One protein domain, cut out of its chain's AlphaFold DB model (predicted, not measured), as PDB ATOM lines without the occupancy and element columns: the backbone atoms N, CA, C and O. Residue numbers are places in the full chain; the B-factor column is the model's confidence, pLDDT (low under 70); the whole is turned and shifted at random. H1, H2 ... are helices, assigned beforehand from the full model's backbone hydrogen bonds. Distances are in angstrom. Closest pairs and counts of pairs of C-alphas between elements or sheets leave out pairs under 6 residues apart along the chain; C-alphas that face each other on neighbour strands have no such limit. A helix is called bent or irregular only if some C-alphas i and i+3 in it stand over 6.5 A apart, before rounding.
ATOM      1  N   TYR A 332     -16.612 -63.377  29.644       50.59
ATOM      2  CA  TYR A 332     -16.934 -63.460  31.063       50.59
ATOM      3  C   TYR A 332     -16.347 -64.735  31.673       50.59
ATOM      4  O   TYR A 332     -16.598 -65.849  31.194       50.59
ATOM      5  N   VAL A 333     -15.549 -64.583  32.729       50.56
ATOM      6  CA  VAL A 333     -14.893 -65.730  33.351       50.56
ATOM      7  C   VAL A 333     -15.883 -66.331  34.341       50.56
ATOM      8  O   VAL A 333     -15.855 -66.029  35.531       50.56
ATOM      9  N   CYS A 334     -16.746 -67.241  33.867       44.75
ATOM     10  CA  CYS A 334     -17.769 -67.896  34.701       44.75
ATOM     11  C   CYS A 334     -17.234 -68.500  36.002       44.75
ATOM     12  O   CYS A 334     -17.957 -68.590  36.996       44.75
ATOM     13  N   ASN A 335     -15.957 -68.874  36.001       59.28
ATOM     14  CA  ASN A 335     -15.290 -69.533  37.111       59.28
ATOM     15  C   ASN A 335     -14.356 -68.607  37.901       59.28
ATOM     16  O   ASN A 335     -13.566 -69.116  38.694       59.28
ATOM     17  N   TYR A 336     -14.413 -67.284  37.712       68.56
ATOM     18  CA  TYR A 336     -13.552 -66.371  38.459       68.56
ATOM     19  C   TYR A 336     -13.803 -66.520  39.965       68.56
ATOM     20  O   TYR A 336     -14.946 -66.522  40.434       68.56
ATOM     21  N   GLN A 337     -12.714 -66.690  40.710       77.81
ATOM     22  CA  GLN A 337     -12.700 -66.766  42.164       77.81
ATOM     23  C   GLN A 337     -11.812 -65.640  42.666       77.81
ATOM     24  O   GLN A 337     -10.644 -65.577  42.288       77.81
ATOM     25  N   MET A 338     -12.358 -64.792  43.538       84.88
ATOM     26  CA  MET A 338     -11.560 -63.763  44.195       84.88
ATOM     27  C   MET A 338     -10.411 -64.414  44.965       84.88
ATOM     28  O   MET A 338     -10.612 -65.360  45.743       84.88
ATOM     29  N   THR A 339      -9.215 -63.883  44.759       89.94
ATOM     30  CA  THR A 339      -8.031 -64.179  45.560       89.94
ATOM     31  C   THR A 339      -8.257 -63.763  47.013       89.94
ATOM     32  O   THR A 339      -9.148 -62.970  47.323       89.94
ATOM     33  N   GLN A 340      -7.440 -64.289  47.931       90.69
ATOM     34  CA  GLN A 340      -7.529 -63.885  49.336       90.69
ATOM     35  C   GLN A 340      -7.262 -62.382  49.503       90.69
ATOM     36  O   GLN A 340      -8.018 -61.720  50.195       90.69
ATOM     37  N   ASN A 341      -6.284 -61.836  48.773       92.25
ATOM     38  CA  ASN A 341      -5.983 -60.405  48.785       92.25
ATOM     39  C   ASN A 341      -7.185 -59.544  48.359       92.25
ATOM     40  O   ASN A 341      -7.491 -58.556  49.009       92.25
ATOM     41  N   GLU A 342      -7.899 -59.925  47.296       91.75
ATOM     42  CA  GLU A 342      -9.091 -59.185  46.846       91.75
ATOM     43  C   GLU A 342     -10.219 -59.227  47.888       91.75
ATOM     44  O   GLU A 342     -10.880 -58.215  48.114       91.75
ATOM     45  N   LYS A 343     -10.411 -60.367  48.565       90.62
ATOM     46  CA  LYS A 343     -11.378 -60.485  49.670       90.62
ATOM     47  C   LYS A 343     -10.981 -59.626  50.867       90.62
ATOM     48  O   LYS A 343     -11.836 -58.951  51.428       90.62
ATOM     49  N   ASP A 344      -9.703 -59.648  51.238       92.06
ATOM     50  CA  ASP A 344      -9.174 -58.874  52.363       92.06
ATOM     51  C   ASP A 344      -9.327 -57.368  52.112       92.06
ATOM     52  O   ASP A 344      -9.701 -56.636  53.025       92.06
ATOM     53  N   VAL A 345      -9.130 -56.913  50.866       92.56
ATOM     54  CA  VAL A 345      -9.389 -55.521  50.476       92.56
ATOM     55  C   VAL A 345     -10.859 -55.160  50.678       92.56
ATOM     56  O   VAL A 345     -11.130 -54.158  51.328       92.56
ATOM     57  N   PHE A 346     -11.820 -55.949  50.185       90.38
ATOM     58  CA  PHE A 346     -13.241 -55.626  50.399       90.38
ATOM     59  C   PHE A 346     -13.633 -55.625  51.878       90.38
ATOM     60  O   PHE A 346     -14.325 -54.710  52.313       90.38
ATOM     61  N   LEU A 347     -13.129 -56.578  52.667       90.44
ATOM     62  CA  LEU A 347     -13.341 -56.597  54.117       90.44
ATOM     63  C   LEU A 347     -12.771 -55.347  54.797       90.44
ATOM     64  O   LEU A 347     -13.405 -54.790  55.691       90.44
ATOM     65  N   GLN A 348     -11.591 -54.892  54.372       89.75
ATOM     66  CA  GLN A 348     -11.012 -53.647  54.861       89.75
ATOM     67  C   GLN A 348     -11.893 -52.449  54.493       89.75
ATOM     68  O   GLN A 348     -12.141 -51.611  55.355       89.75
ATOM     69  N   LEU A 349     -12.376 -52.369  53.248       87.25
ATOM     70  CA  LEU A 349     -13.275 -51.297  52.818       87.25
ATOM     71  C   LEU A 349     -14.557 -51.280  53.658       87.25
ATOM     72  O   LEU A 349     -14.958 -50.206  54.090       87.25
ATOM     73  N   ASP A 350     -15.145 -52.446  53.940       86.31
ATOM     74  CA  ASP A 350     -16.352 -52.574  54.761       86.31
ATOM     75  C   ASP A 350     -16.107 -52.158  56.219       86.31
ATOM     76  O   ASP A 350     -16.922 -51.453  56.806       86.31
ATOM     77  N   GLU A 351     -14.978 -52.532  56.822       86.44
ATOM     78  CA  GLU A 351     -14.619 -52.089  58.177       86.44
ATOM     79  C   GLU A 351     -14.375 -50.569  58.215       86.44
ATOM     80  O   GLU A 351     -14.928 -49.845  59.053       86.44
ATOM     81  N   GLU A 352     -13.624 -50.067  57.229       83.88
ATOM     82  CA  GLU A 352     -13.404 -48.643  56.980       83.88
ATOM     83  C   GLU A 352     -14.681 -47.889  56.631       83.88
ATOM     84  O   GLU A 352     -14.648 -46.666  56.775       83.88
ATOM     85  N   ASP A 353     -15.767 -48.575  56.249       80.75
ATOM     86  CA  ASP A 353     -17.134 -48.088  56.001       80.75
ATOM     87  C   ASP A 353     -18.125 -48.442  57.137       80.75
ATOM     88  O   ASP A 353     -19.208 -47.888  57.173       80.75
ATOM     89  N   ASN A 354     -17.740 -49.168  58.193       82.88
ATOM     90  CA  ASN A 354     -18.540 -49.335  59.425       82.88
ATOM     91  C   ASN A 354     -18.073 -48.426  60.586       82.88
ATOM     92  O   ASN A 354     -18.867 -47.727  61.211       82.88
ATOM     93  N   GLN A 355     -16.760 -48.335  60.818       81.38
ATOM     94  CA  GLN A 355     -16.139 -47.494  61.858       81.38
ATOM     95  C   GLN A 355     -16.545 -45.996  61.889       81.38
ATOM     96  O   GLN A 355     -17.059 -45.503  62.881       81.38
ATOM     97  N   ALA A 356     -16.274 -45.209  60.857       78.31
ATOM     98  CA  ALA A 356     -16.723 -43.836  60.705       78.31
ATOM     99  C   ALA A 356     -18.249 -43.590  60.584       78.31
ATOM    100  O   ALA A 356     -18.639 -42.447  60.716       78.31
ATOM    101  N   ASP A 357     -19.111 -44.599  60.449       78.19
ATOM    102  CA  ASP A 357     -20.580 -44.499  60.442       78.19
ATOM    103  C   ASP A 357     -20.975 -44.490  61.899       78.19
ATOM    104  O   ASP A 357     -21.704 -43.620  62.362       78.19
ATOM    105  N   PHE A 358     -20.362 -45.402  62.654       82.00
ATOM    106  CA  PHE A 358     -20.361 -45.356  64.096       82.00
ATOM    107  C   PHE A 358     -19.817 -44.016  64.628       82.00
ATOM    108  O   PHE A 358     -20.490 -43.404  65.455       82.00
ATOM    109  N   ILE A 359     -18.664 -43.517  64.157       77.69
ATOM    110  CA  ILE A 359     -18.138 -42.199  64.576       77.69
ATOM    111  C   ILE A 359     -19.147 -41.105  64.249       77.69
ATOM    112  O   ILE A 359     -19.545 -40.352  65.131       77.69
ATOM    113  N   HIS A 360     -19.595 -41.048  63.003       76.44
ATOM    114  CA  HIS A 360     -20.443 -39.983  62.504       76.44
ATOM    115  C   HIS A 360     -21.823 -39.938  63.189       76.44
ATOM    116  O   HIS A 360     -22.339 -38.866  63.501       76.44
ATOM    117  N   GLN A 361     -22.413 -41.096  63.497       76.81
ATOM    118  CA  GLN A 361     -23.696 -41.179  64.200       76.81
ATOM    119  C   GLN A 361     -23.587 -40.838  65.690       76.81
ATOM    120  O   GLN A 361     -24.546 -40.336  66.283       76.81
ATOM    121  N   ASN A 362     -22.446 -41.113  66.325       81.06
ATOM    122  CA  ASN A 362     -22.360 -41.108  67.787       81.06
ATOM    123  C   ASN A 362     -21.503 -39.975  68.357       81.06
ATOM    124  O   ASN A 362     -21.743 -39.575  69.499       81.06
ATOM    125  N   LEU A 363     -20.555 -39.424  67.598       86.12
ATOM    126  CA  LEU A 363     -19.559 -38.481  68.105       86.12
ATOM    127  C   LEU A 363     -19.808 -37.048  67.628       86.12
ATOM    128  O   LEU A 363     -20.182 -36.792  66.489       86.12
ATOM    129  N   PRO A 511      -6.892 -31.483  33.127       38.00
ATOM    130  CA  PRO A 511      -5.748 -32.278  32.647       38.00
ATOM    131  C   PRO A 511      -5.951 -33.810  32.669       38.00
ATOM    132  O   PRO A 511      -5.045 -34.557  32.316       38.00
ATOM    133  N   ILE A 512      -7.129 -34.261  33.090       46.09
ATOM    134  CA  ILE A 512      -7.610 -35.624  33.159       46.09
ATOM    135  C   ILE A 512      -8.965 -35.640  32.430       46.09
ATOM    136  O   ILE A 512     -10.009 -35.389  33.030       46.09
ATOM    137  N   VAL A 513      -8.947 -35.893  31.121       49.44
ATOM    138  CA  VAL A 513     -10.135 -36.359  30.392       49.44
ATOM    139  C   VAL A 513     -10.146 -37.867  30.536       49.44
ATOM    140  O   VAL A 513      -9.164 -38.506  30.160       49.44
ATOM    141  N   VAL A 514     -11.220 -38.432  31.090       50.91
ATOM    142  CA  VAL A 514     -11.397 -39.886  31.092       50.91
ATOM    143  C   VAL A 514     -11.603 -40.314  29.638       50.91
ATOM    144  O   VAL A 514     -12.571 -39.862  29.024       50.91
ATOM    145  N   PRO A 515     -10.708 -41.127  29.046       54.53
ATOM    146  CA  PRO A 515     -10.872 -41.548  27.660       54.53
ATOM    147  C   PRO A 515     -12.211 -42.270  27.481       54.53
ATOM    148  O   PRO A 515     -12.590 -43.078  28.327       54.53
ATOM    149  N   THR A 516     -12.912 -42.031  26.372       52.88
ATOM    150  CA  THR A 516     -14.216 -42.658  26.080       52.88
ATOM    151  C   THR A 516     -14.173 -44.184  26.153       52.88
ATOM    152  O   THR A 516     -15.104 -44.805  26.644       52.88
ATOM    153  N   THR A 517     -13.049 -44.799  25.787       55.59
ATOM    154  CA  THR A 517     -12.836 -46.249  25.913       55.59
ATOM    155  C   THR A 517     -12.816 -46.744  27.362       55.59
ATOM    156  O   THR A 517     -13.181 -47.883  27.633       55.59
ATOM    157  N   ILE A 518     -12.378 -45.910  28.309       63.06
ATOM    158  CA  ILE A 518     -12.409 -46.199  29.748       63.06
ATOM    159  C   ILE A 518     -13.842 -46.055  30.260       63.06
ATOM    160  O   ILE A 518     -14.311 -46.893  31.024       63.06
ATOM    161  N   VAL A 519     -14.542 -45.021  29.790       60.38
ATOM    162  CA  VAL A 519     -15.959 -44.780  30.083       60.38
ATOM    163  C   VAL A 519     -16.824 -45.960  29.627       60.38
ATOM    164  O   VAL A 519     -17.606 -46.484  30.413       60.38
ATOM    165  N   ASP A 520     -16.631 -46.451  28.402       62.16
ATOM    166  CA  ASP A 520     -17.399 -47.579  27.861       62.16
ATOM    167  C   ASP A 520     -17.166 -48.881  28.649       62.16
ATOM    168  O   ASP A 520     -18.116 -49.615  28.923       62.16
ATOM    169  N   LYS A 521     -15.934 -49.131  29.118       69.19
ATOM    170  CA  LYS A 521     -15.639 -50.257  30.027       69.19
ATOM    171  C   LYS A 521     -16.393 -50.141  31.349       69.19
ATOM    172  O   LYS A 521     -16.925 -51.129  31.849       69.19
ATOM    173  N   PHE A 522     -16.465 -48.938  31.919       71.50
ATOM    174  CA  PHE A 522     -17.258 -48.720  33.125       71.50
ATOM    175  C   PHE A 522     -18.756 -48.891  32.860       71.50
ATOM    176  O   PHE A 522     -19.418 -49.528  33.669       71.50
ATOM    177  N   LYS A 523     -19.295 -48.433  31.724       64.25
ATOM    178  CA  LYS A 523     -20.710 -48.657  31.366       64.25
ATOM    179  C   LYS A 523     -21.079 -50.139  31.358       64.25
ATOM    180  O   LYS A 523     -22.090 -50.516  31.944       64.25
ATOM    181  N   HIS A 524     -20.235 -50.989  30.786       68.25
ATOM    182  CA  HIS A 524     -20.474 -52.430  30.778       68.25
ATOM    183  C   HIS A 524     -20.351 -53.083  32.155       68.25
ATOM    184  O   HIS A 524     -21.181 -53.924  32.519       68.25
ATOM    185  N   LEU A 525     -19.378 -52.653  32.967       74.88
ATOM    186  CA  LEU A 525     -19.321 -53.042  34.375       74.88
ATOM    187  C   LEU A 525     -20.645 -52.709  35.085       74.88
ATOM    188  O   LEU A 525     -21.198 -53.553  35.792       74.88
ATOM    189  N   ILE A 526     -21.177 -51.508  34.862       68.88
ATOM    190  CA  ILE A 526     -22.434 -51.049  35.458       68.88
ATOM    191  C   ILE A 526     -23.638 -51.859  34.955       68.88
ATOM    192  O   ILE A 526     -24.451 -52.295  35.773       68.88
ATOM    193  N   ASP A 527     -23.729 -52.152  33.656       63.25
ATOM    194  CA  ASP A 527     -24.777 -53.015  33.093       63.25
ATOM    195  C   ASP A 527     -24.806 -54.398  33.757       63.25
ATOM    196  O   ASP A 527     -25.874 -54.947  34.051       63.25
ATOM    197  N   ARG A 528     -23.625 -54.955  34.036       68.44
ATOM    198  CA  ARG A 528     -23.470 -56.257  34.687       68.44
ATOM    199  C   ARG A 528     -23.841 -56.205  36.168       68.44
ATOM    200  O   ARG A 528     -24.512 -57.115  36.665       68.44
ATOM    201  N   LEU A 529     -23.429 -55.145  36.864       70.31
ATOM    202  CA  LEU A 529     -23.782 -54.897  38.262       70.31
ATOM    203  C   LEU A 529     -25.294 -54.711  38.435       70.31
ATOM    204  O   LEU A 529     -25.854 -55.246  39.387       70.31
ATOM    205  N   ARG A 530     -25.974 -54.069  37.475       61.91
ATOM    206  CA  ARG A 530     -27.441 -53.925  37.457       61.91
ATOM    207  C   ARG A 530     -28.161 -55.270  37.535       61.91
ATOM    208  O   ARG A 530     -29.116 -55.420  38.287       61.91
ATOM    209  N   GLN A 531     -27.701 -56.255  36.770       58.16
ATOM    210  CA  GLN A 531     -28.344 -57.570  36.699       58.16
ATOM    211  C   GLN A 531     -27.948 -58.499  37.859       58.16
ATOM    212  O   GLN A 531     -28.627 -59.491  38.110       58.16
ATOM    213  N   ASN A 532     -26.847 -58.203  38.562       64.94
ATOM    214  CA  ASN A 532     -26.214 -59.125  39.508       64.94
ATOM    215  C   ASN A 532     -25.674 -58.418  40.763       64.94
ATOM    216  O   ASN A 532     -24.611 -58.777  41.268       64.94
ATOM    217  N   PHE A 533     -26.395 -57.425  41.285       68.56
ATOM    218  CA  PHE A 533     -25.907 -56.548  42.359       68.56
ATOM    219  C   PHE A 533     -25.452 -57.301  43.624       68.56
ATOM    220  O   PHE A 533     -24.481 -56.920  44.265       68.56
ATOM    221  N   GLN A 534     -26.078 -58.438  43.941       68.56
ATOM    222  CA  GLN A 534     -25.675 -59.301  45.066       68.56
ATOM    223  C   GLN A 534     -24.257 -59.888  44.927       68.56
ATOM    224  O   GLN A 534     -23.694 -60.383  45.897       68.56
ATOM    225  N   GLN A 535     -23.685 -59.860  43.723       75.12
ATOM    226  CA  GLN A 535     -22.329 -60.317  43.419       75.12
ATOM    227  C   GLN A 535     -21.390 -59.143  43.098       75.12
ATOM    228  O   GLN A 535     -20.360 -59.364  42.460       75.12
ATOM    229  N   ALA A 536     -21.729 -57.912  43.508       77.69
ATOM    230  CA  ALA A 536     -21.015 -56.701  43.106       77.69
ATOM    231  C   ALA A 536     -19.499 -56.795  43.309       77.69
ATOM    232  O   ALA A 536     -18.749 -56.619  42.353       77.69
ATOM    233  N   ASP A 537     -19.045 -57.185  44.497       85.62
ATOM    234  CA  ASP A 537     -17.616 -57.286  44.815       85.62
ATOM    235  C   ASP A 537     -16.878 -58.282  43.909       85.62
ATOM    236  O   ASP A 537     -15.812 -57.986  43.368       85.62
ATOM    237  N   LYS A 538     -17.492 -59.442  43.641       82.56
ATOM    238  CA  LYS A 538     -16.940 -60.441  42.714       82.56
ATOM    239  C   LYS A 538     -16.841 -59.890  41.290       82.56
ATOM    240  O   LYS A 538     -15.853 -60.144  40.609       82.56
ATOM    241  N   ILE A 539     -17.864 -59.164  40.844       81.06
ATOM    242  CA  ILE A 539     -17.935 -58.567  39.506       81.06
ATOM    243  C   ILE A 539     -16.881 -57.467  39.347       81.06
ATOM    244  O   ILE A 539     -16.190 -57.431  38.332       81.06
ATOM    245  N   ILE A 540     -16.718 -56.613  40.359       87.12
ATOM    246  CA  ILE A 540     -15.696 -55.561  40.399       87.12
ATOM    247  C   ILE A 540     -14.294 -56.184  40.361       87.12
ATOM    248  O   ILE A 540     -13.445 -55.752  39.580       87.12
ATOM    249  N   ALA A 541     -14.052 -57.225  41.160       86.75
ATOM    250  CA  ALA A 541     -12.771 -57.923  41.182       86.75
ATOM    251  C   ALA A 541     -12.438 -58.584  39.837       86.75
ATOM    252  O   ALA A 541     -11.338 -58.399  39.315       86.75
ATOM    253  N   GLU A 542     -13.406 -59.273  39.228       83.75
ATOM    254  CA  GLU A 542     -13.246 -59.872  37.901       83.75
ATOM    255  C   GLU A 542     -12.956 -58.819  36.829       83.75
ATOM    256  O   GLU A 542     -12.043 -58.996  36.025       83.75
ATOM    257  N   PHE A 543     -13.684 -57.703  36.843       84.44
ATOM    258  CA  PHE A 543     -13.474 -56.599  35.911       84.44
ATOM    259  C   PHE A 543     -12.037 -56.079  35.976       84.44
ATOM    260  O   PHE A 543     -11.356 -55.951  34.963       84.44
ATOM    261  N   PHE A 544     -11.519 -55.858  37.179       86.19
ATOM    262  CA  PHE A 544     -10.148 -55.400  37.365       86.19
ATOM    263  C   PHE A 544      -9.091 -56.487  37.121       86.19
ATOM    264  O   PHE A 544      -7.934 -56.169  36.832       86.19
ATOM    265  N   TYR A 545      -9.455 -57.765  37.216       81.50
ATOM    266  CA  TYR A 545      -8.627 -58.871  36.742       81.50
ATOM    267  C   TYR A 545      -8.518 -58.873  35.209       81.50
ATOM    268  O   TYR A 545      -7.426 -59.057  34.673       81.50
ATOM    269  N   GLN A 546      -9.627 -58.619  34.514       71.94
ATOM    270  CA  GLN A 546      -9.709 -58.553  33.054       71.94
ATOM    271  C   GLN A 546      -9.105 -57.269  32.467       71.94
ATOM    272  O   GLN A 546      -8.606 -57.289  31.343       71.94
ATOM    273  N   HIS A 547      -9.101 -56.183  33.241       74.06
ATOM    274  CA  HIS A 547      -8.632 -54.862  32.827       74.06
ATOM    275  C   HIS A 547      -7.521 -54.315  33.746       74.06
ATOM    276  O   HIS A 547      -7.701 -53.294  34.423       74.06
ATOM    277  N   PRO A 548      -6.344 -54.970  33.817       76.75
ATOM    278  CA  PRO A 548      -5.250 -54.534  34.686       76.75
ATOM    279  C   PRO A 548      -4.717 -53.134  34.332       76.75
ATOM    280  O   PRO A 548      -4.194 -52.431  35.198       76.75
ATOM    281  N   GLU A 549      -4.874 -52.689  33.085       71.50
ATOM    282  CA  GLU A 549      -4.544 -51.334  32.643       71.50
ATOM    283  C   GLU A 549      -5.385 -50.264  33.347       71.50
ATOM    284  O   GLU A 549      -4.878 -49.173  33.620       71.50
ATOM    285  N   LEU A 550      -6.632 -50.586  33.711       73.94
ATOM    286  CA  LEU A 550      -7.509 -49.665  34.429       73.94
ATOM    287  C   LEU A 550      -7.037 -49.427  35.856       73.94
ATOM    288  O   LEU A 550      -7.152 -48.305  36.338       73.94
ATOM    289  N   LYS A 551      -6.439 -50.428  36.513       76.25
ATOM    290  CA  LYS A 551      -5.830 -50.243  37.841       76.25
ATOM    291  C   LYS A 551      -4.740 -49.185  37.782       76.25
ATOM    292  O   LYS A 551      -4.721 -48.259  38.584       76.25
ATOM    293  N   ASN A 552      -3.855 -49.290  36.791       70.25
ATOM    294  CA  ASN A 552      -2.755 -48.344  36.619       70.25
ATOM    295  C   ASN A 552      -3.269 -46.950  36.246       70.25
ATOM    296  O   ASN A 552      -2.798 -45.956  36.804       70.25
ATOM    297  N   TYR A 553      -4.265 -46.874  35.358       70.50
ATOM    298  CA  TYR A 553      -4.937 -45.620  35.034       70.50
ATOM    299  C   TYR A 553      -5.527 -44.983  36.295       70.50
ATOM    300  O   TYR A 553      -5.153 -43.869  36.649       70.50
ATOM    301  N   ILE A 554      -6.353 -45.709  37.049       73.31
ATOM    302  CA  ILE A 554      -6.981 -45.202  38.271       73.31
ATOM    303  C   ILE A 554      -5.925 -44.800  39.297       73.31
ATOM    304  O   ILE A 554      -5.988 -43.684  39.782       73.31
ATOM    305  N   LYS A 555      -4.899 -45.614  39.564       71.00
ATOM    306  CA  LYS A 555      -3.813 -45.269  40.501       71.00
ATOM    307  C   LYS A 555      -3.037 -44.016  40.100       71.00
ATOM    308  O   LYS A 555      -2.732 -43.187  40.952       71.00
ATOM    309  N   SER A 556      -2.721 -43.865  38.813       64.38
ATOM    310  CA  SER A 556      -2.025 -42.674  38.297       64.38
ATOM    311  C   SER A 556      -2.898 -41.418  38.326       64.38
ATOM    312  O   SER A 556      -2.387 -40.316  38.515       64.38
ATOM    313  N   THR A 557      -4.212 -41.595  38.202       60.28
ATOM    314  CA  THR A 557      -5.208 -40.518  38.225       60.28
ATOM    315  C   THR A 557      -5.684 -40.199  39.649       60.28
ATOM    316  O   THR A 557      -6.120 -39.085  39.926       60.28
ATOM    317  N   ALA A 558      -5.542 -41.148  40.579       55.72
ATOM    318  CA  ALA A 558      -5.948 -41.053  41.978       55.72
ATOM    319  C   ALA A 558      -5.050 -40.133  42.823       55.72
ATOM    320  O   ALA A 558      -5.322 -39.891  43.997       55.72
ATOM    321  N   ILE A 559      -3.988 -39.578  42.234       53.94
ATOM    322  CA  ILE A 559      -3.155 -38.562  42.872       53.94
ATOM    323  C   ILE A 559      -3.860 -37.197  42.738       53.94
ATOM    324  O   ILE A 559      -3.668 -36.471  41.763       53.94
ATOM    325  N   GLY A 560      -4.678 -36.836  43.732       55.19
ATOM    326  CA  GLY A 560      -5.346 -35.530  43.837       55.19
ATOM    327  C   GLY A 560      -6.750 -35.484  43.217       55.19
ATOM    328  O   GLY A 560      -7.557 -36.382  43.428       55.19
ATOM    329  N   ALA A 561      -7.046 -34.429  42.446       53.56
ATOM    330  CA  ALA A 561      -8.389 -34.090  41.941       53.56
ATOM    331  C   ALA A 561      -9.028 -35.119  40.982       53.56
ATOM    332  O   ALA A 561     -10.204 -35.006  40.650       53.56
ATOM    333  N   GLY A 562      -8.265 -36.098  40.488       59.75
ATOM    334  CA  GLY A 562      -8.718 -37.032  39.454       59.75
ATOM    335  C   GLY A 562      -9.772 -38.038  39.911       59.75
ATOM    336  O   GLY A 562     -10.558 -38.506  39.090       59.75
ATOM    337  N   ILE A 563      -9.839 -38.336  41.213       68.25
ATOM    338  CA  ILE A 563     -10.809 -39.290  41.774       68.25
ATOM    339  C   ILE A 563     -12.237 -38.772  41.608       68.25
ATOM    340  O   ILE A 563     -13.091 -39.497  41.103       68.25
ATOM    341  N   ALA A 564     -12.489 -37.514  41.981       64.69
ATOM    342  CA  ALA A 564     -13.817 -36.916  41.869       64.69
ATOM    343  C   ALA A 564     -14.297 -36.869  40.412       64.69
ATOM    344  O   ALA A 564     -15.468 -37.125  40.143       64.69
ATOM    345  N   LEU A 565     -13.384 -36.628  39.462       64.06
ATOM    346  CA  LEU A 565     -13.681 -36.646  38.026       64.06
ATOM    347  C   LEU A 565     -14.126 -38.037  37.556       64.06
ATOM    348  O   LEU A 565     -15.155 -38.165  36.892       64.06
ATOM    349  N   ILE A 566     -13.370 -39.080  37.917       67.19
ATOM    350  CA  ILE A 566     -13.689 -40.457  37.522       67.19
ATOM    351  C   ILE A 566     -15.016 -40.893  38.152       67.19
ATOM    352  O   ILE A 566     -15.871 -41.427  37.451       67.19
ATOM    353  N   VAL A 567     -15.219 -40.620  39.444       72.44
ATOM    354  CA  VAL A 567     -16.460 -40.971  40.149       72.44
ATOM    355  C   VAL A 567     -17.662 -40.250  39.548       72.44
ATOM    356  O   VAL A 567     -18.674 -40.897  39.315       72.44
ATOM    357  N   SER A 568     -17.549 -38.956  39.231       65.69
ATOM    358  CA  SER A 568     -18.638 -38.191  38.598       65.69
ATOM    359  C   SER A 568     -19.016 -38.762  37.234       65.69
ATOM    360  O   SER A 568     -20.195 -38.917  36.934       65.69
ATOM    361  N   THR A 569     -18.009 -39.135  36.438       64.75
ATOM    362  CA  THR A 569     -18.216 -39.719  35.105       64.75
ATOM    363  C   THR A 569     -18.940 -41.064  35.207       64.75
ATOM    364  O   THR A 569     -19.943 -41.276  34.534       64.75
ATOM    365  N   ILE A 570     -18.479 -41.949  36.101       67.94
ATOM    366  CA  ILE A 570     -19.114 -43.255  36.329       67.94
ATOM    367  C   ILE A 570     -20.538 -43.071  36.870       67.94
ATOM    368  O   ILE A 570     -21.461 -43.706  36.370       67.94
ATOM    369  N   LEU A 571     -20.727 -42.194  37.862       68.12
ATOM    370  CA  LEU A 571     -22.021 -41.917  38.491       68.12
ATOM    371  C   LEU A 571     -23.075 -41.493  37.465       68.12
ATOM    372  O   LEU A 571     -24.183 -42.024  37.454       68.12
ATOM    373  N   GLU A 572     -22.747 -40.532  36.607       63.06
ATOM    374  CA  GLU A 572     -23.707 -40.009  35.641       63.06
ATOM    375  C   GLU A 572     -24.046 -41.013  34.542       63.06
ATOM    376  O   GLU A 572     -25.183 -41.020  34.072       63.06
ATOM    377  N   ASP A 573     -23.123 -41.902  34.180       59.69
ATOM    378  CA  ASP A 573     -23.429 -43.018  33.290       59.69
ATOM    379  C   ASP A 573     -24.364 -44.041  33.946       59.69
ATOM    380  O   ASP A 573     -25.279 -44.531  33.284       59.69
ATOM    381  N   VAL A 574     -24.214 -44.309  35.252       57.34
ATOM    382  CA  VAL A 574     -25.150 -45.174  35.997       57.34
ATOM    383  C   VAL A 574     -26.559 -44.580  36.003       57.34
ATOM    384  O   VAL A 574     -27.533 -45.290  35.743       57.34
ATOM    385  N   ILE A 575     -26.666 -43.270  36.250       57.09
ATOM    386  CA  ILE A 575     -27.944 -42.544  36.267       57.09
ATOM    387  C   ILE A 575     -28.569 -42.516  34.860       57.09
ATOM    388  O   ILE A 575     -29.762 -42.778  34.700       57.09
ATOM    389  N   THR A 576     -27.772 -42.235  33.823       52.44
ATOM    390  CA  THR A 576     -28.251 -42.084  32.435       52.44
ATOM    391  C   THR A 576     -28.661 -43.418  31.808       52.44
ATOM    392  O   THR A 576     -29.590 -43.451  31.005       52.44
ATOM    393  N   ALA A 577     -28.046 -44.535  32.216       46.06
ATOM    394  CA  ALA A 577     -28.430 -45.885  31.790       46.06
ATOM    395  C   ALA A 577     -29.805 -46.347  32.330       46.06
ATOM    396  O   ALA A 577     -30.183 -47.507  32.147       46.06
ATOM    397  N   GLY A 578     -30.557 -45.465  33.008       40.94
ATOM    398  CA  GLY A 578     -31.927 -45.716  33.463       40.94
ATOM    399  C   GLY A 578     -32.019 -46.916  34.400       40.94
ATOM    400  O   GLY A 578     -32.999 -47.656  34.370       40.94
ATOM    401  N   ALA A 579     -30.964 -47.157  35.181       38.19
ATOM    402  CA  ALA A 579     -30.636 -48.485  35.670       38.19
ATOM    403  C   ALA A 579     -31.661 -49.113  36.628       38.19
ATOM    404  O   ALA A 579     -31.528 -50.298  36.923       38.19
ATOM    405  N   GLY A 580     -32.642 -48.382  37.166       34.75
ATOM    406  CA  GLY A 580     -33.542 -48.905  38.208       34.75
ATOM    407  C   GLY A 580     -32.811 -49.361  39.485       34.75
ATOM    408  O   GLY A 580     -33.450 -49.787  40.444       34.75
ATOM    409  N   ILE A 581     -31.477 -49.249  39.503       40.53
ATOM    410  CA  ILE A 581     -30.627 -49.208  40.678       40.53
ATOM    411  C   ILE A 581     -31.065 -47.918  41.369       40.53
ATOM    412  O   ILE A 581     -30.905 -46.841  40.804       40.53
ATOM    413  N   ALA A 582     -31.769 -48.068  42.489       41.84
ATOM    414  CA  ALA A 582     -32.368 -47.002  43.289       41.84
ATOM    415  C   ALA A 582     -31.489 -45.743  43.411       41.84
ATOM    416  O   ALA A 582     -30.278 -45.905  43.397       41.84
ATOM    417  N   ASP A 583     -32.126 -44.570  43.580       54.06
ATOM    418  CA  ASP A 583     -31.613 -43.244  43.999       54.06
ATOM    419  C   ASP A 583     -30.137 -42.872  43.686       54.06
ATOM    420  O   ASP A 583     -29.203 -43.643  43.878       54.06
ATOM    421  N   ASP A 584     -29.878 -41.601  43.351       61.34
ATOM    422  CA  ASP A 584     -28.531 -41.060  43.052       61.34
ATOM    423  C   ASP A 584     -27.421 -41.471  44.061       61.34
ATOM    424  O   ASP A 584     -26.241 -41.529  43.702       61.34
ATOM    425  N   TRP A 585     -27.778 -41.811  45.309       65.50
ATOM    426  CA  TRP A 585     -26.856 -42.245  46.364       65.50
ATOM    427  C   TRP A 585     -26.238 -43.638  46.155       65.50
ATOM    428  O   TRP A 585     -25.033 -43.793  46.359       65.50
ATOM    429  N   VAL A 586     -27.004 -44.656  45.732       65.94
ATOM    430  CA  VAL A 586     -26.478 -46.035  45.570       65.94
ATOM    431  C   VAL A 586     -25.418 -46.054  44.477       65.94
ATOM    432  O   VAL A 586     -24.383 -46.713  44.588       65.94
ATOM    433  N   CYS A 587     -25.676 -45.281  43.426       69.00
ATOM    434  CA  CYS A 587     -24.803 -45.146  42.276       69.00
ATOM    435  C   CYS A 587     -23.471 -44.485  42.660       69.00
ATOM    436  O   CYS A 587     -22.417 -44.929  42.203       69.00
ATOM    437  N   PHE A 588     -23.496 -43.472  43.535       74.06
ATOM    438  CA  PHE A 588     -22.284 -42.798  44.007       74.06
ATOM    439  C   PHE A 588     -21.429 -43.726  44.877       74.06
ATOM    440  O   PHE A 588     -20.230 -43.869  44.633       74.06
ATOM    441  N   VAL A 589     -22.063 -44.415  45.832       74.69
ATOM    442  CA  VAL A 589     -21.410 -45.399  46.709       74.69
ATOM    443  C   VAL A 589     -20.727 -46.495  45.889       74.69
ATOM    444  O   VAL A 589     -19.548 -46.793  46.094       74.69
ATOM    445  N   LEU A 590     -21.433 -47.054  44.903       76.56
ATOM    446  CA  LEU A 590     -20.897 -48.091  44.027       76.56
ATOM    447  C   LEU A 590     -19.722 -47.581  43.180       76.56
ATOM    448  O   LEU A 590     -18.679 -48.235  43.124       76.56
ATOM    449  N   ALA A 591     -19.867 -46.407  42.554       77.88
ATOM    450  CA  ALA A 591     -18.815 -45.789  41.749       77.88
ATOM    451  C   ALA A 591     -17.543 -45.561  42.574       77.88
ATOM    452  O   ALA A 591     -16.442 -45.888  42.132       77.88
ATOM    453  N   TYR A 592     -17.677 -45.063  43.802       79.88
ATOM    454  CA  TYR A 592     -16.533 -44.843  44.673       79.88
ATOM    455  C   TYR A 592     -15.913 -46.150  45.192       79.88
ATOM    456  O   TYR A 592     -14.684 -46.257  45.251       79.88
ATOM    457  N   ARG A 593     -16.725 -47.177  45.491       83.56
ATOM    458  CA  ARG A 593     -16.248 -48.516  45.890       83.56
ATOM    459  C   ARG A 593     -15.373 -49.151  44.808       83.56
ATOM    460  O   ARG A 593     -14.296 -49.658  45.121       83.56
ATOM    461  N   ILE A 594     -15.778 -49.045  43.537       84.19
ATOM    462  CA  ILE A 594     -14.988 -49.483  42.371       84.19
ATOM    463  C   ILE A 594     -13.597 -48.829  42.381       84.19
ATOM    464  O   ILE A 594     -12.584 -49.509  42.211       84.19
ATOM    465  N   ILE A 595     -13.534 -47.516  42.621       82.44
ATOM    466  CA  ILE A 595     -12.271 -46.769  42.638       82.44
ATOM    467  C   ILE A 595     -11.400 -47.137  43.839       82.44
ATOM    468  O   ILE A 595     -10.207 -47.385  43.661       82.44
ATOM    469  N   ARG A 596     -11.964 -47.221  45.050       84.12
ATOM    470  CA  ARG A 596     -11.205 -47.595  46.257       84.12
ATOM    471  C   ARG A 596     -10.599 -48.986  46.146       84.12
ATOM    472  O   ARG A 596      -9.424 -49.156  46.464       84.12
ATOM    473  N   PHE A 597     -11.359 -49.944  45.623       87.62
ATOM    474  CA  PHE A 597     -10.853 -51.284  45.361       87.62
ATOM    475  C   PHE A 597      -9.663 -51.262  44.388       87.62
ATOM    476  O   PHE A 597      -8.624 -51.859  44.663       87.62
ATOM    477  N   ALA A 598      -9.761 -50.509  43.289       86.00
ATOM    478  CA  ALA A 598      -8.680 -50.394  42.309       86.00
ATOM    479  C   ALA A 598      -7.421 -49.689  42.834       86.00
ATOM    480  O   ALA A 598      -6.319 -49.971  42.368       86.00
ATOM    481  N   VAL A 599      -7.573 -48.744  43.766       82.00
ATOM    482  CA  VAL A 599      -6.443 -48.064  44.415       82.00
ATOM    483  C   VAL A 599      -5.743 -48.995  45.407       82.00
ATOM    484  O   VAL A 599      -4.513 -48.975  45.482       82.00
ATOM    485  N   ALA A 600      -6.509 -49.808  46.140       84.25
ATOM    486  CA  ALA A 600      -5.999 -50.735  47.150       84.25
ATOM    487  C   ALA A 600      -5.310 -51.980  46.558       84.25
ATOM    488  O   ALA A 600      -4.346 -52.469  47.144       84.25
ATOM    489  N   LEU A 601      -5.771 -52.466  45.397       80.88
ATOM    490  CA  LEU A 601      -5.106 -53.509  44.599       80.88
ATOM    491  C   LEU A 601      -3.914 -52.953  43.840       80.88
ATOM    492  O   LEU A 601      -2.735 -53.277  44.094       80.88
TER     493      LEU A 601
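What this domain is: This is residues 332 to 363 and 511 to 601 of the 601 residues of an uncharacterized protein of Chitinophagaceae bacterium (UniProt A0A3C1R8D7). Two helical hairpins, H2 with H3 and H5 with H6, pack into a compact body with H6 in its core, and the short helix H4 crosses one end of it. The long helix H1 packs on the last part of H6 with residues 345 to 349, and its far part sticks out as an arm, residues 351 to 363 standing free. The printed part has 123 residues, with six named helices, H1 to H6 in chain order, and no named strand: the class is all helix. The whole is compact, with a radius of gyration of the C-alphas of 14.5 A and spans of 43 by 35 by 32 A.

Where its parts are: Find C-alpha 340 at (-7.529, -63.885, 49.336); from there H1, residues 340 to 362, runs 32.9 A. It is neither bent nor irregular, but only just: C-alphas 353 and 356 are 6.4 A apart. After the cut, look for H2 at residues 516 to 531, 23.1 A long, starting at C-alpha 516 (-14.216, -42.658, 26.080). H3, residues 533 to 546, is 18.8 A long and irregular, with C-alphas 534 and 537 8.3 A apart. H4 covers residues 548 to 557, and H5, residues 562 to 576, is 21.4 A long. H6, residues 584 to 600, runs 24.9 A to C-alpha 600 at (-5.999, -50.735, 47.150).

How they stand to each other: Start at the hub, H6, which touches H1, H4 and H5. H1 touches it with residues 345 to 349 alone, at a steep tilt of 50 degrees, opposite ways; the closest C-alphas, of Val 345 and Ala 600, are 6.7 A apart. H4 is about perpendicular to it at 79 degrees, with the closest C-alphas, of Lys 551 and Ala 598, 5.3 A apart. H5 and H6 form a hairpin at a steep tilt of 41 degrees, closest at the C-alphas of Leu 571 and Phe 588, 5.6 A. H2 touches H5 with residues 519 to 526 alone, closest at the C-alphas of Ile 526 and Val 574, 6.5 A. H2 and H3 form the other hairpin, at a shallow tilt of 33 degrees, only just short of steep; the closest C-alphas, of Leu 529 and Ala 536, are 5.9 A apart. H3 and H6 are close but not clearly touching, and H3 and H5 are apart. Every O i to N i+4 pair is within hydrogen-bond range in H5 and H6; the figures are 17 of 19 in H1, 11 of 12 in H2, 8 of 10 in H3 and 5 of 6 in H4.

The domain as a whole: The farthest C-alphas, of Tyr 332 and Leu 363, are 44.8 A apart. Residues 364 to 510 are not printed, and C-alphas 363 and 511 stand 38.6 A apart across the cut. Of the links printed whole, H5 to H6 is short and the others are tight. The mean pLDDT of the printed part is 70.6, and 57 residues are under 70, among them 511 to 521 and 568 to 587.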